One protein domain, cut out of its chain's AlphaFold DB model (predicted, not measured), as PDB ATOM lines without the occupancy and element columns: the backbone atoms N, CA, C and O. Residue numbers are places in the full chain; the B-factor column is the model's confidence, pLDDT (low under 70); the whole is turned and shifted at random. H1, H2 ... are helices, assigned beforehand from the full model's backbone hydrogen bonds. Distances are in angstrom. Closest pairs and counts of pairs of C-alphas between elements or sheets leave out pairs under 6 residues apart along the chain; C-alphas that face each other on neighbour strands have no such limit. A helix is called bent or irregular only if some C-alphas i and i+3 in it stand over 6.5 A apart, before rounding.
ATOM      1  N   ASP A 216     285.370 175.692 382.034       70.38
ATOM      2  CA  ASP A 216     284.154 174.852 381.949       70.38
ATOM      3  C   ASP A 216     284.004 173.843 383.103       70.38
ATOM      4  O   ASP A 216     283.362 172.793 382.972       70.38
ATOM      5  N   ILE A 217     284.674 174.087 384.225       63.12
ATOM      6  CA  ILE A 217     284.761 173.128 385.326       63.12
ATOM      7  C   ILE A 217     284.375 173.739 386.670       63.12
ATOM      8  O   ILE A 217     284.189 172.997 387.614       63.12
ATOM      9  N   THR A 218     284.174 175.049 386.804       58.78
ATOM     10  CA  THR A 218     284.034 175.718 388.117       58.78
ATOM     11  C   THR A 218     282.921 175.201 389.032       58.78
ATOM     12  O   THR A 218     283.106 175.185 390.249       58.78
ATOM     13  N   PHE A 219     281.796 174.731 388.488       58.91
ATOM     14  CA  PHE A 219     280.756 174.060 389.278       58.91
ATOM     15  C   PHE A 219     281.198 172.658 389.735       58.91
ATOM     16  O   PHE A 219     281.121 172.321 390.919       58.91
ATOM     17  N   ASP A 220     281.754 171.886 388.805       58.09
ATOM     18  CA  ASP A 220     282.341 170.566 389.034       58.09
ATOM     19  C   ASP A 220     283.521 170.649 390.042       58.09
ATOM     20  O   ASP A 220     283.650 169.811 390.938       58.09
ATOM     21  N   LEU A 221     284.315 171.729 390.004       56.31
ATOM     22  CA  LEU A 221     285.449 171.995 390.896       56.31
ATOM     23  C   LEU A 221     285.051 172.084 392.372       56.31
ATOM     24  O   LEU A 221     285.872 171.799 393.237       56.31
ATOM     25  N   ARG A 222     283.824 172.501 392.700       57.34
ATOM     26  CA  ARG A 222     283.413 172.706 394.100       57.34
ATOM     27  C   ARG A 222     282.953 171.424 394.782       57.34
ATOM     28  O   ARG A 222     283.196 171.254 395.974       57.34
ATOM     29  N   ARG A 223     282.287 170.538 394.037       60.75
ATOM     30  CA  ARG A 223     281.757 169.270 394.559       60.75
ATOM     31  C   ARG A 223     282.785 168.145 394.473       60.75
ATOM     32  O   ARG A 223     282.941 167.409 395.437       60.75
ATOM     33  N   PHE A 224     283.498 168.034 393.352       60.09
ATOM     34  CA  PHE A 224     284.370 166.887 393.091       60.09
ATOM     35  C   PHE A 224     285.768 167.017 393.709       60.09
ATOM     36  O   PHE A 224     286.355 166.011 394.084       60.09
ATOM     37  N   PHE A 225     286.305 168.233 393.849       61.59
ATOM     38  CA  PHE A 225     287.703 168.413 394.265       61.59
ATOM     39  C   PHE A 225     287.876 168.407 395.786       61.59
ATOM     40  O   PHE A 225     288.984 168.197 396.257       61.59
ATOM     41  N   ARG A 226     286.795 168.583 396.560       60.84
ATOM     42  CA  ARG A 226     286.843 168.457 398.025       60.84
ATOM     43  C   ARG A 226     287.184 167.024 398.447       60.84
ATOM     44  O   ARG A 226     288.094 166.833 399.237       60.84
ATOM     45  N   GLU A 227     286.506 166.037 397.867       61.16
ATOM     46  CA  GLU A 227     286.719 164.616 398.182       61.16
ATOM     47  C   GLU A 227     288.103 164.126 397.710       61.16
ATOM     48  O   GLU A 227     288.770 163.354 398.392       61.16
ATOM     49  N   GLU A 228     288.579 164.615 396.561       60.56
ATOM     50  CA  GLU A 228     289.922 164.313 396.038       60.56
ATOM     51  C   GLU A 228     291.046 164.990 396.838       60.56
ATOM     52  O   GLU A 228     292.115 164.404 397.024       60.56
ATOM     53  N   LEU A 229     290.800 166.197 397.357       59.50
ATOM     54  CA  LEU A 229     291.708 166.878 398.277       59.50
ATOM     55  C   LEU A 229     291.818 166.122 399.604       59.50
ATOM     56  O   LEU A 229     292.923 165.897 400.092       59.50
ATOM     57  N   GLU A 230     290.682 165.693 400.159       60.22
ATOM     58  CA  GLU A 230     290.621 164.848 401.360       60.22
ATOM     59  C   GLU A 230     291.330 163.499 401.144       60.22
ATOM     60  O   GLU A 230     291.929 162.951 402.068       60.22
ATOM     61  N   ALA A 231     291.335 162.989 399.908       60.19
ATOM     62  CA  ALA A 231     292.085 161.800 399.513       60.19
ATOM     63  C   ALA A 231     293.593 162.040 399.286       60.19
ATOM     64  O   ALA A 231     294.326 161.070 399.079       60.19
ATOM     65  N   GLY A 232     294.068 163.291 399.349       56.97
ATOM     66  CA  GLY A 232     295.481 163.657 399.208       56.97
ATOM     67  C   GLY A 232     295.980 163.779 397.765       56.97
ATOM     68  O   GLY A 232     297.186 163.709 397.532       56.97
ATOM     69  N   ASN A 233     295.089 163.947 396.782       64.94
ATOM     70  CA  ASN A 233     295.476 164.046 395.375       64.94
ATOM     71  C   ASN A 233     295.929 165.477 395.015       64.94
ATOM     72  O   ASN A 233     295.123 166.343 394.671       64.94
ATOM     73  N   LEU A 234     297.235 165.748 395.115       65.94
ATOM     74  CA  LEU A 234     297.800 167.091 394.910       65.94
ATOM     75  C   LEU A 234     297.705 167.590 393.459       65.94
ATOM     76  O   LEU A 234     297.577 168.796 393.235       65.94
ATOM     77  N   ASP A 235     297.696 166.697 392.467       66.56
ATOM     78  CA  ASP A 235     297.577 167.084 391.052       66.56
ATOM     79  C   ASP A 235     296.245 167.794 390.773       66.56
ATOM     80  O   ASP A 235     296.152 168.703 389.942       66.56
ATOM     81  N   ILE A 236     295.216 167.434 391.532       68.00
ATOM     82  CA  ILE A 236     293.869 167.983 391.433       68.00
ATOM     83  C   ILE A 236     293.794 169.415 391.977       68.00
ATOM     84  O   ILE A 236     293.094 170.238 391.388       68.00
ATOM     85  N   LEU A 237     294.585 169.781 392.992       68.94
ATOM     86  CA  LEU A 237     294.693 171.177 393.449       68.94
ATOM     87  C   LEU A 237     295.185 172.108 392.339       68.94
ATOM     88  O   LEU A 237     294.629 173.188 392.136       68.94
ATOM     89  N   SER A 238     296.201 171.670 391.590       75.88
ATOM     90  CA  SER A 238     296.762 172.464 390.493       75.88
ATOM     91  C   SER A 238     295.732 172.713 389.382       75.88
ATOM     92  O   SER A 238     295.624 173.824 388.861       75.88
ATOM     93  N   LEU A 239     294.906 171.705 389.069       76.31
ATOM     94  CA  LEU A 239     293.816 171.825 388.102       76.31
ATOM     95  C   LEU A 239     292.685 172.724 388.606       76.31
ATOM     96  O   LEU A 239     292.106 173.475 387.819       76.31
ATOM     97  N   GLN A 240     292.381 172.661 389.904       74.62
ATOM     98  CA  GLN A 240     291.375 173.514 390.530       74.62
ATOM     99  C   GLN A 240     291.765 174.986 390.416       74.62
ATOM    100  O   GLN A 240     290.980 175.798 389.926       74.62
ATOM    101  N   LYS A 241     293.010 175.298 390.798       79.00
ATOM    102  CA  LYS A 241     293.578 176.641 390.709       79.00
ATOM    103  C   LYS A 241     293.527 177.163 389.273       79.00
ATOM    104  O   LYS A 241     292.962 178.226 389.039       79.00
ATOM    105  N   LEU A 242     293.986 176.365 388.306       82.88
ATOM    106  CA  LEU A 242     293.947 176.718 386.884       82.88
ATOM    107  C   LEU A 242     292.524 177.038 386.385       82.88
ATOM    108  O   LEU A 242     292.323 177.968 385.601       82.88
ATOM    109  N   GLY A 243     291.521 176.270 386.820       81.56
ATOM    110  CA  GLY A 243     290.127 176.529 386.456       81.56
ATOM    111  C   GLY A 243     289.572 177.818 387.074       81.56
ATOM    112  O   GLY A 243     288.830 178.547 386.404       81.56
ATOM    113  N   TYR A 244     289.955 178.138 388.314       84.69
ATOM    114  CA  TYR A 244     289.610 179.410 388.952       84.69
ATOM    115  C   TYR A 244     290.291 180.601 388.272       84.69
ATOM    116  O   TYR A 244     289.600 181.560 387.938       84.69
ATOM    117  N   GLU A 245     291.586 180.510 387.960       87.38
ATOM    118  CA  GLU A 245     292.332 181.536 387.213       87.38
ATOM    119  C   GLU A 245     291.710 181.799 385.834       87.38
ATOM    120  O   GLU A 245     291.477 182.944 385.449       87.38
ATOM    121  N   THR A 246     291.354 180.742 385.099       85.19
ATOM    122  CA  THR A 246     290.715 180.871 383.778       85.19
ATOM    123  C   THR A 246     289.363 181.589 383.867       85.19
ATOM    124  O   THR A 246     289.007 182.414 383.014       85.19
ATOM    125  N   THR A 247     288.605 181.310 384.926       83.38
ATOM    126  CA  THR A 247     287.310 181.957 385.167       83.38
ATOM    127  C   THR A 247     287.489 183.409 385.602       83.38
ATOM    128  O   THR A 247     286.776 184.286 385.111       83.38
ATOM    129  N   LEU A 248     288.489 183.692 386.439       87.44
ATOM    130  CA  LEU A 248     288.882 185.043 386.830       87.44
ATOM    131  C   LEU A 248     289.254 185.898 385.613       87.44
ATOM    132  O   LEU A 248     288.727 186.998 385.454       87.44
ATOM    133  N   ILE A 249     290.090 185.376 384.709       86.75
ATOM    134  CA  ILE A 249     290.448 186.025 383.436       86.75
ATOM    135  C   ILE A 249     289.191 186.382 382.632       86.75
ATOM    136  O   ILE A 249     289.101 187.470 382.060       86.75
ATOM    137  N   SER A 250     288.207 185.482 382.590       84.69
ATOM    138  CA  SER A 250     286.955 185.702 381.856       84.69
ATOM    139  C   SER A 250     286.128 186.839 382.464       84.69
ATOM    140  O   SER A 250     285.643 187.709 381.735       84.69
ATOM    141  N   TRP A 251     286.032 186.903 383.795       86.31
ATOM    142  CA  TRP A 251     285.362 188.007 384.483       86.31
ATOM    143  C   TRP A 251     286.108 189.336 384.343       86.31
ATOM    144  O   TRP A 251     285.473 190.354 384.073       86.31
ATOM    145  N   LEU A 252     287.442 189.341 384.420       86.06
ATOM    146  CA  LEU A 252     288.258 190.538 384.184       86.06
ATOM    147  C   LEU A 252     288.058 191.093 382.766       86.06
ATOM    148  O   LEU A 252     287.854 192.294 382.598       86.06
ATOM    149  N   LYS A 253     288.014 190.228 381.744       83.75
ATOM    150  CA  LYS A 253     287.673 190.633 380.366       83.75
ATOM    151  C   LYS A 253     286.298 191.296 380.287       83.75
ATOM    152  O   LYS A 253     286.141 192.284 379.570       83.75
ATOM    153  N   SER A 254     285.321 190.802 381.050       80.00
ATOM    154  CA  SER A 254     283.956 191.348 381.071       80.00
ATOM    155  C   SER A 254     283.850 192.776 381.640       80.00
ATOM    156  O   SER A 254     282.822 193.428 381.435       80.00
ATOM    157  N   LEU A 255     284.888 193.261 382.334       78.81
ATOM    158  CA  LEU A 255     284.984 194.624 382.869       78.81
ATOM    159  C   LEU A 255     285.604 195.622 381.870       78.81
ATOM    160  O   LEU A 255     285.601 196.824 382.126       78.81
ATOM    161  N   THR A 256     286.118 195.164 380.720       68.19
ATOM    162  CA  THR A 256     286.726 196.048 379.707       68.19
ATOM    163  C   THR A 256     285.669 196.752 378.821       68.19
ATOM    164  O   THR A 256     284.587 196.198 378.589       68.19
ATOM    165  N   PRO A 257     285.901 197.989 378.322       63.34
ATOM    166  CA  PRO A 257     284.834 198.798 377.717       63.34
ATOM    167  C   PRO A 257     284.223 198.283 376.386       63.34
ATOM    168  O   PRO A 257     284.904 198.019 375.400       63.34
ATOM    169  N   LYS A 258     282.879 198.272 376.381       52.91
ATOM    170  CA  LYS A 258     281.846 198.421 375.317       52.91
ATOM    171  C   LYS A 258     281.778 197.546 374.045       52.91
ATOM    172  O   LYS A 258     280.712 197.572 373.438       52.91
ATOM    173  N   GLY A 259     282.767 196.736 373.665       52.12
ATOM    174  CA  GLY A 259     282.658 195.895 372.445       52.12
ATOM    175  C   GLY A 259     282.147 194.455 372.638       52.12
ATOM    176  O   GLY A 259     281.551 193.886 371.731       52.12
ATOM    177  N   MET A 260     282.372 193.857 373.815       49.50
ATOM    178  CA  MET A 260     282.135 192.427 374.093       49.50
ATOM    179  C   MET A 260     281.518 192.215 375.484       49.50
ATOM    180  O   MET A 260     282.064 191.507 376.331       49.50
ATOM    181  N   LYS A 261     280.374 192.848 375.773       53.81
ATOM    182  CA  LYS A 261     279.611 192.487 376.977       53.81
ATOM    183  C   LYS A 261     278.980 191.108 376.760       53.81
ATOM    184  O   LYS A 261     277.931 191.009 376.138       53.81
ATOM    185  N   TYR A 262     279.604 190.058 377.283       50.50
ATOM    186  CA  TYR A 262     278.949 188.759 377.432       50.50
ATOM    187  C   TYR A 262     278.113 188.761 378.727       50.50
ATOM    188  O   TYR A 262     278.619 189.128 379.787       50.50
ATOM    189  N   GLY A 263     276.828 188.394 378.632       59.12
ATOM    190  CA  GLY A 263     275.916 188.206 379.775       59.12
ATOM    191  C   GLY A 263     275.120 189.441 380.241       59.12
ATOM    192  O   GLY A 263     275.446 190.583 379.916       59.12
ATOM    193  N   THR A 264     274.064 189.190 381.025       63.50
ATOM    194  CA  THR A 264     273.117 190.188 381.575       63.50
ATOM    195  C   THR A 264     273.560 190.809 382.903       63.50
ATOM    196  O   THR A 264     272.927 191.753 383.366       63.50
ATOM    197  N   ALA A 265     274.635 190.294 383.509       70.94
ATOM    198  CA  ALA A 265     275.120 190.720 384.820       70.94
ATOM    199  C   ALA A 265     275.563 192.191 384.828       70.94
ATOM    200  O   ALA A 265     276.252 192.647 383.901       70.94
ATOM    201  N   GLY A 266     275.198 192.907 385.893       79.19
ATOM    202  CA  GLY A 266     275.603 194.293 386.140       79.19
ATOM    203  C   GLY A 266     277.093 194.427 386.475       79.19
ATOM    204  O   GLY A 266     277.779 193.443 386.740       79.19
ATOM    205  N   GLU A 267     277.618 195.651 386.468       81.06
ATOM    206  CA  GLU A 267     279.033 195.916 386.782       81.06
ATOM    207  C   GLU A 267     279.408 195.508 388.216       81.06
ATOM    208  O   GLU A 267     280.420 194.843 388.426       81.06
ATOM    209  N   GLU A 268     278.548 195.817 389.188       83.75
ATOM    210  CA  GLU A 268     278.738 195.432 390.594       83.75
ATOM    211  C   GLU A 268     278.782 193.905 390.777       83.75
ATOM    212  O   GLU A 268     279.595 193.378 391.534       83.75
ATOM    213  N   GLU A 269     277.937 193.175 390.047       83.88
ATOM    214  CA  GLU A 269     277.889 191.712 390.079       83.88
ATOM    215  C   GLU A 269     279.158 191.092 389.475       83.88
ATOM    216  O   GLU A 269     279.734 190.167 390.046       83.88
ATOM    217  N   ARG A 270     279.660 191.656 388.368       83.88
ATOM    218  CA  ARG A 270     280.933 191.238 387.758       83.88
ATOM    219  C   ARG A 270     282.107 191.449 388.711       83.88
ATOM    220  O   ARG A 270     282.959 190.573 388.822       83.88
ATOM    221  N   LEU A 271     282.149 192.583 389.415       86.19
ATOM    222  CA  LEU A 271     283.189 192.870 390.408       86.19
ATOM    223  C   LEU A 271     283.160 191.877 391.579       86.19
ATOM    224  O   LEU A 271     284.220 191.417 392.004       86.19
ATOM    225  N   LYS A 272     281.965 191.492 392.051       87.94
ATOM    226  CA  LYS A 272     281.808 190.447 393.078       87.94
ATOM    227  C   LYS A 272     282.367 189.104 392.609       87.94
ATOM    228  O   LYS A 272     283.099 188.454 393.351       87.94
ATOM    229  N   GLU A 273     282.075 188.699 391.374       87.31
ATOM    230  CA  GLU A 273     282.614 187.448 390.829       87.31
ATOM    231  C   GLU A 273     284.136 187.513 390.603       87.31
ATOM    232  O   GLU A 273     284.820 186.533 390.896       87.31
ATOM    233  N   VAL A 274     284.699 188.656 390.183       88.75
ATOM    234  CA  VAL A 274     286.164 188.853 390.119       88.75
ATOM    235  C   VAL A 274     286.807 188.635 391.488       88.75
ATOM    236  O   VAL A 274     287.742 187.848 391.592       88.75
ATOM    237  N   GLN A 275     286.302 189.282 392.541       89.75
ATOM    238  CA  GLN A 275     286.860 189.143 393.893       89.75
ATOM    239  C   GLN A 275     286.792 187.695 394.390       89.75
ATOM    240  O   GLN A 275     287.789 187.135 394.839       89.75
ATOM    241  N   LYS A 276     285.633 187.057 394.226       87.81
ATOM    242  CA  LYS A 276     285.402 185.658 394.596       87.81
ATOM    243  C   LYS A 276     286.364 184.694 393.898       87.81
ATOM    244  O   LYS A 276     286.889 183.787 394.537       87.81
ATOM    245  N   TYR A 277     286.575 184.832 392.587       86.50
ATOM    246  CA  TYR A 277     287.483 183.936 391.864       86.50
ATOM    247  C   TYR A 277     288.962 184.270 392.086       86.50
ATOM    248  O   TYR A 277     289.781 183.364 391.976       86.50
ATOM    249  N   ALA A 278     289.301 185.509 392.452       88.88
ATOM    250  CA  ALA A 278     290.644 185.872 392.900       88.88
ATOM    251  C   ALA A 278     291.011 185.166 394.208       88.88
ATOM    252  O   ALA A 278     292.059 184.532 394.280       88.88
ATOM    253  N   GLU A 279     290.105 185.178 395.189       87.75
ATOM    254  CA  GLU A 279     290.282 184.460 396.455       87.75
ATOM    255  C   GLU A 279     290.443 182.951 396.224       87.75
ATOM    256  O   GLU A 279     291.398 182.340 396.695       87.75
ATOM    257  N   LEU A 280     289.557 182.349 395.422       83.12
ATOM    258  CA  LEU A 280     289.620 180.915 395.108       83.12
ATOM    259  C   LEU A 280     290.889 180.519 394.342       83.12
ATOM    260  O   LEU A 280     291.385 179.407 394.515       83.12
ATOM    261  N   ALA A 281     291.406 181.404 393.488       83.88
ATOM    262  CA  ALA A 281     292.655 181.198 392.766       83.88
ATOM    263  C   ALA A 281     293.902 181.509 393.614       83.88
ATOM    264  O   ALA A 281     295.006 181.188 393.182       83.88
ATOM    265  N   GLY A 282     293.761 182.121 394.796       87.38
ATOM    266  CA  GLY A 282     294.893 182.611 395.588       87.38
ATOM    267  C   GLY A 282     295.663 183.734 394.883       87.38
ATOM    268  O   GLY A 282     296.891 183.715 394.854       87.38
ATOM    269  N   VAL A 283     294.942 184.658 394.241       90.06
ATOM    270  CA  VAL A 283     295.492 185.826 393.540       90.06
ATOM    271  C   VAL A 283     295.302 187.061 394.419       90.06
ATOM    272  O   VAL A 283     294.200 187.604 394.494       90.06
ATOM    273  N   ASP A 284     296.383 187.525 395.047       90.31
ATOM    274  CA  ASP A 284     296.343 188.671 395.970       90.31
ATOM    275  C   ASP A 284     296.450 190.032 395.251       90.31
ATOM    276  O   ASP A 284     295.851 191.018 395.680       90.31
ATOM    277  N   ASP A 285     297.181 190.097 394.128       91.75
ATOM    278  CA  ASP A 285     297.338 191.309 393.310       91.75
ATOM    279  C   ASP A 285     296.664 191.151 391.940       91.75
ATOM    280  O   ASP A 285     297.250 190.694 390.952       91.75
ATOM    281  N   LEU A 286     295.409 191.596 391.875       89.12
ATOM    282  CA  LEU A 286     294.607 191.596 390.652       89.12
ATOM    283  C   LEU A 286     295.209 192.434 389.518       89.12
ATOM    284  O   LEU A 286     294.980 192.120 388.349       89.12
ATOM    285  N   ARG A 287     295.954 193.506 389.824       86.25
ATOM    286  CA  ARG A 287     296.554 194.363 388.788       86.25
ATOM    287  C   ARG A 287     297.755 193.676 388.160       86.25
ATOM    288  O   ARG A 287     297.859 193.667 386.933       86.25
ATOM    289  N   ALA A 288     298.628 193.091 388.977       89.88
ATOM    290  CA  ALA A 288     299.758 192.304 388.492       89.88
ATOM    291  C   ALA A 288     299.276 191.115 387.647       89.88
ATOM    292  O   ALA A 288     299.727 190.955 386.513       89.88
ATOM    293  N   PHE A 289     298.280 190.374 388.141       91.06
ATOM    294  CA  PHE A 289     297.664 189.258 387.420       91.06
ATOM    295  C   PHE A 289     297.049 189.700 386.081       91.06
ATOM    296  O   PHE A 289     297.306 189.107 385.032       91.06
ATOM    297  N   ALA A 290     296.281 190.795 386.068       86.81
ATOM    298  CA  ALA A 290     295.713 191.331 384.832       86.81
ATOM    299  C   ALA A 290     296.797 191.744 383.820       86.81
ATOM    300  O   ALA A 290     296.611 191.547 382.619       86.81
ATOM    301  N   LYS A 291     297.927 192.292 384.280       87.75
ATOM    302  CA  LYS A 291     299.059 192.669 383.422       87.75
ATOM    303  C   LYS A 291     299.770 191.447 382.838       87.75
ATOM    304  O   LYS A 291     300.030 191.428 381.638       87.75
ATOM    305  N   GLU A 292     300.045 190.431 383.653       90.56
ATOM    306  CA  GLU A 292     300.664 189.168 383.223       90.56
ATOM    307  C   GLU A 292     299.856 188.486 382.109       90.56
ATOM    308  O   GLU A 292     300.415 187.977 381.139       90.56
ATOM    309  N   HIS A 293     298.528 188.564 382.197       87.19
ATOM    310  CA  HIS A 293     297.612 187.996 381.209       87.19
ATOM    311  C   HIS A 293     297.193 188.970 380.091       87.19
ATOM    312  O   HIS A 293     296.277 188.660 379.322       87.19
ATOM    313  N   GLY A 294     297.837 190.138 379.975       84.06
ATOM    314  CA  GLY A 294     297.604 191.100 378.889       84.06
ATOM    315  C   GLY A 294     296.222 191.766 378.899       84.06
ATOM    316  O   GLY A 294     295.735 192.198 377.855       84.06
TER     317      GLY A 294
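This is residues 216 to 294 of the 297 residues of a protein of Candidatus Woesebacteria bacterium RIFCSPHIGHO2_01_FULL_38_26b (UniProt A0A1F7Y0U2). One long helix, H2, is the spine of an elongated model; H1 folds back along its first part and H3 along its second part, while short H4 is set crosswise near H2 and H3. A long loop, residues 255 to 266, joins H2 to H3. The printed part has 79 residues with four named helices, in the order H1, H2, H3, H4, and no named strand; the class is all helix. It is only just compact, close to loose, with a radius of gyration of the C-alphas of 13.8 A and spans of 45 by 27 by 17 A.

H2, residues 234 to 254, is 31.2 A long from C-alpha 234 at (297.800, 167.091, 394.910) to C-alpha 254 at (283.956, 191.348, 381.071). H1, residues 218 to 230, measures 18.4 A; it is neither bent nor irregular, but only just: C-alphas 223 and 226 are 6.2 A apart. H3, residues 267 to 281, measures 20.9 A. H4, residues 286 to 292, measures 9.9 A and ends at C-alpha 292 at (300.664, 189.168, 383.223).

H2 touches H3 in a helical hairpin, opposite ways at a shallow tilt of 20 degrees; their closest C-alphas, of Lys 241 and Ala 281, are 5.1 A apart. H2 also forms a hairpin with H1, which it touches, opposite ways at a shallow tilt of 22 degrees; the closest C-alphas, of Leu 221 and Gln 240, are 6.1 A apart. H4 is close to H2 but not clearly touching, about perpendicular at 85 degrees, with the closest C-alphas, of Leu 252 and Ala 290, 7.5 A apart. H1 is apart from H3 and H4. Every O i to N i+4 pair is within hydrogen-bond range in H3 and H4, against 16 of 17 in H2 and 3 of 9 in H1, where 4 of 10 O i to N i+3 pairs are.

The C-alphas farthest apart, of Ala 231 and Lys 258, are 45.1 A apart. The printed part has no cut. The link from H2 to H3 is long, with 12 residues; the other two are tight. Residues 217 to 237 and 256 to 264 have pLDDT under 70.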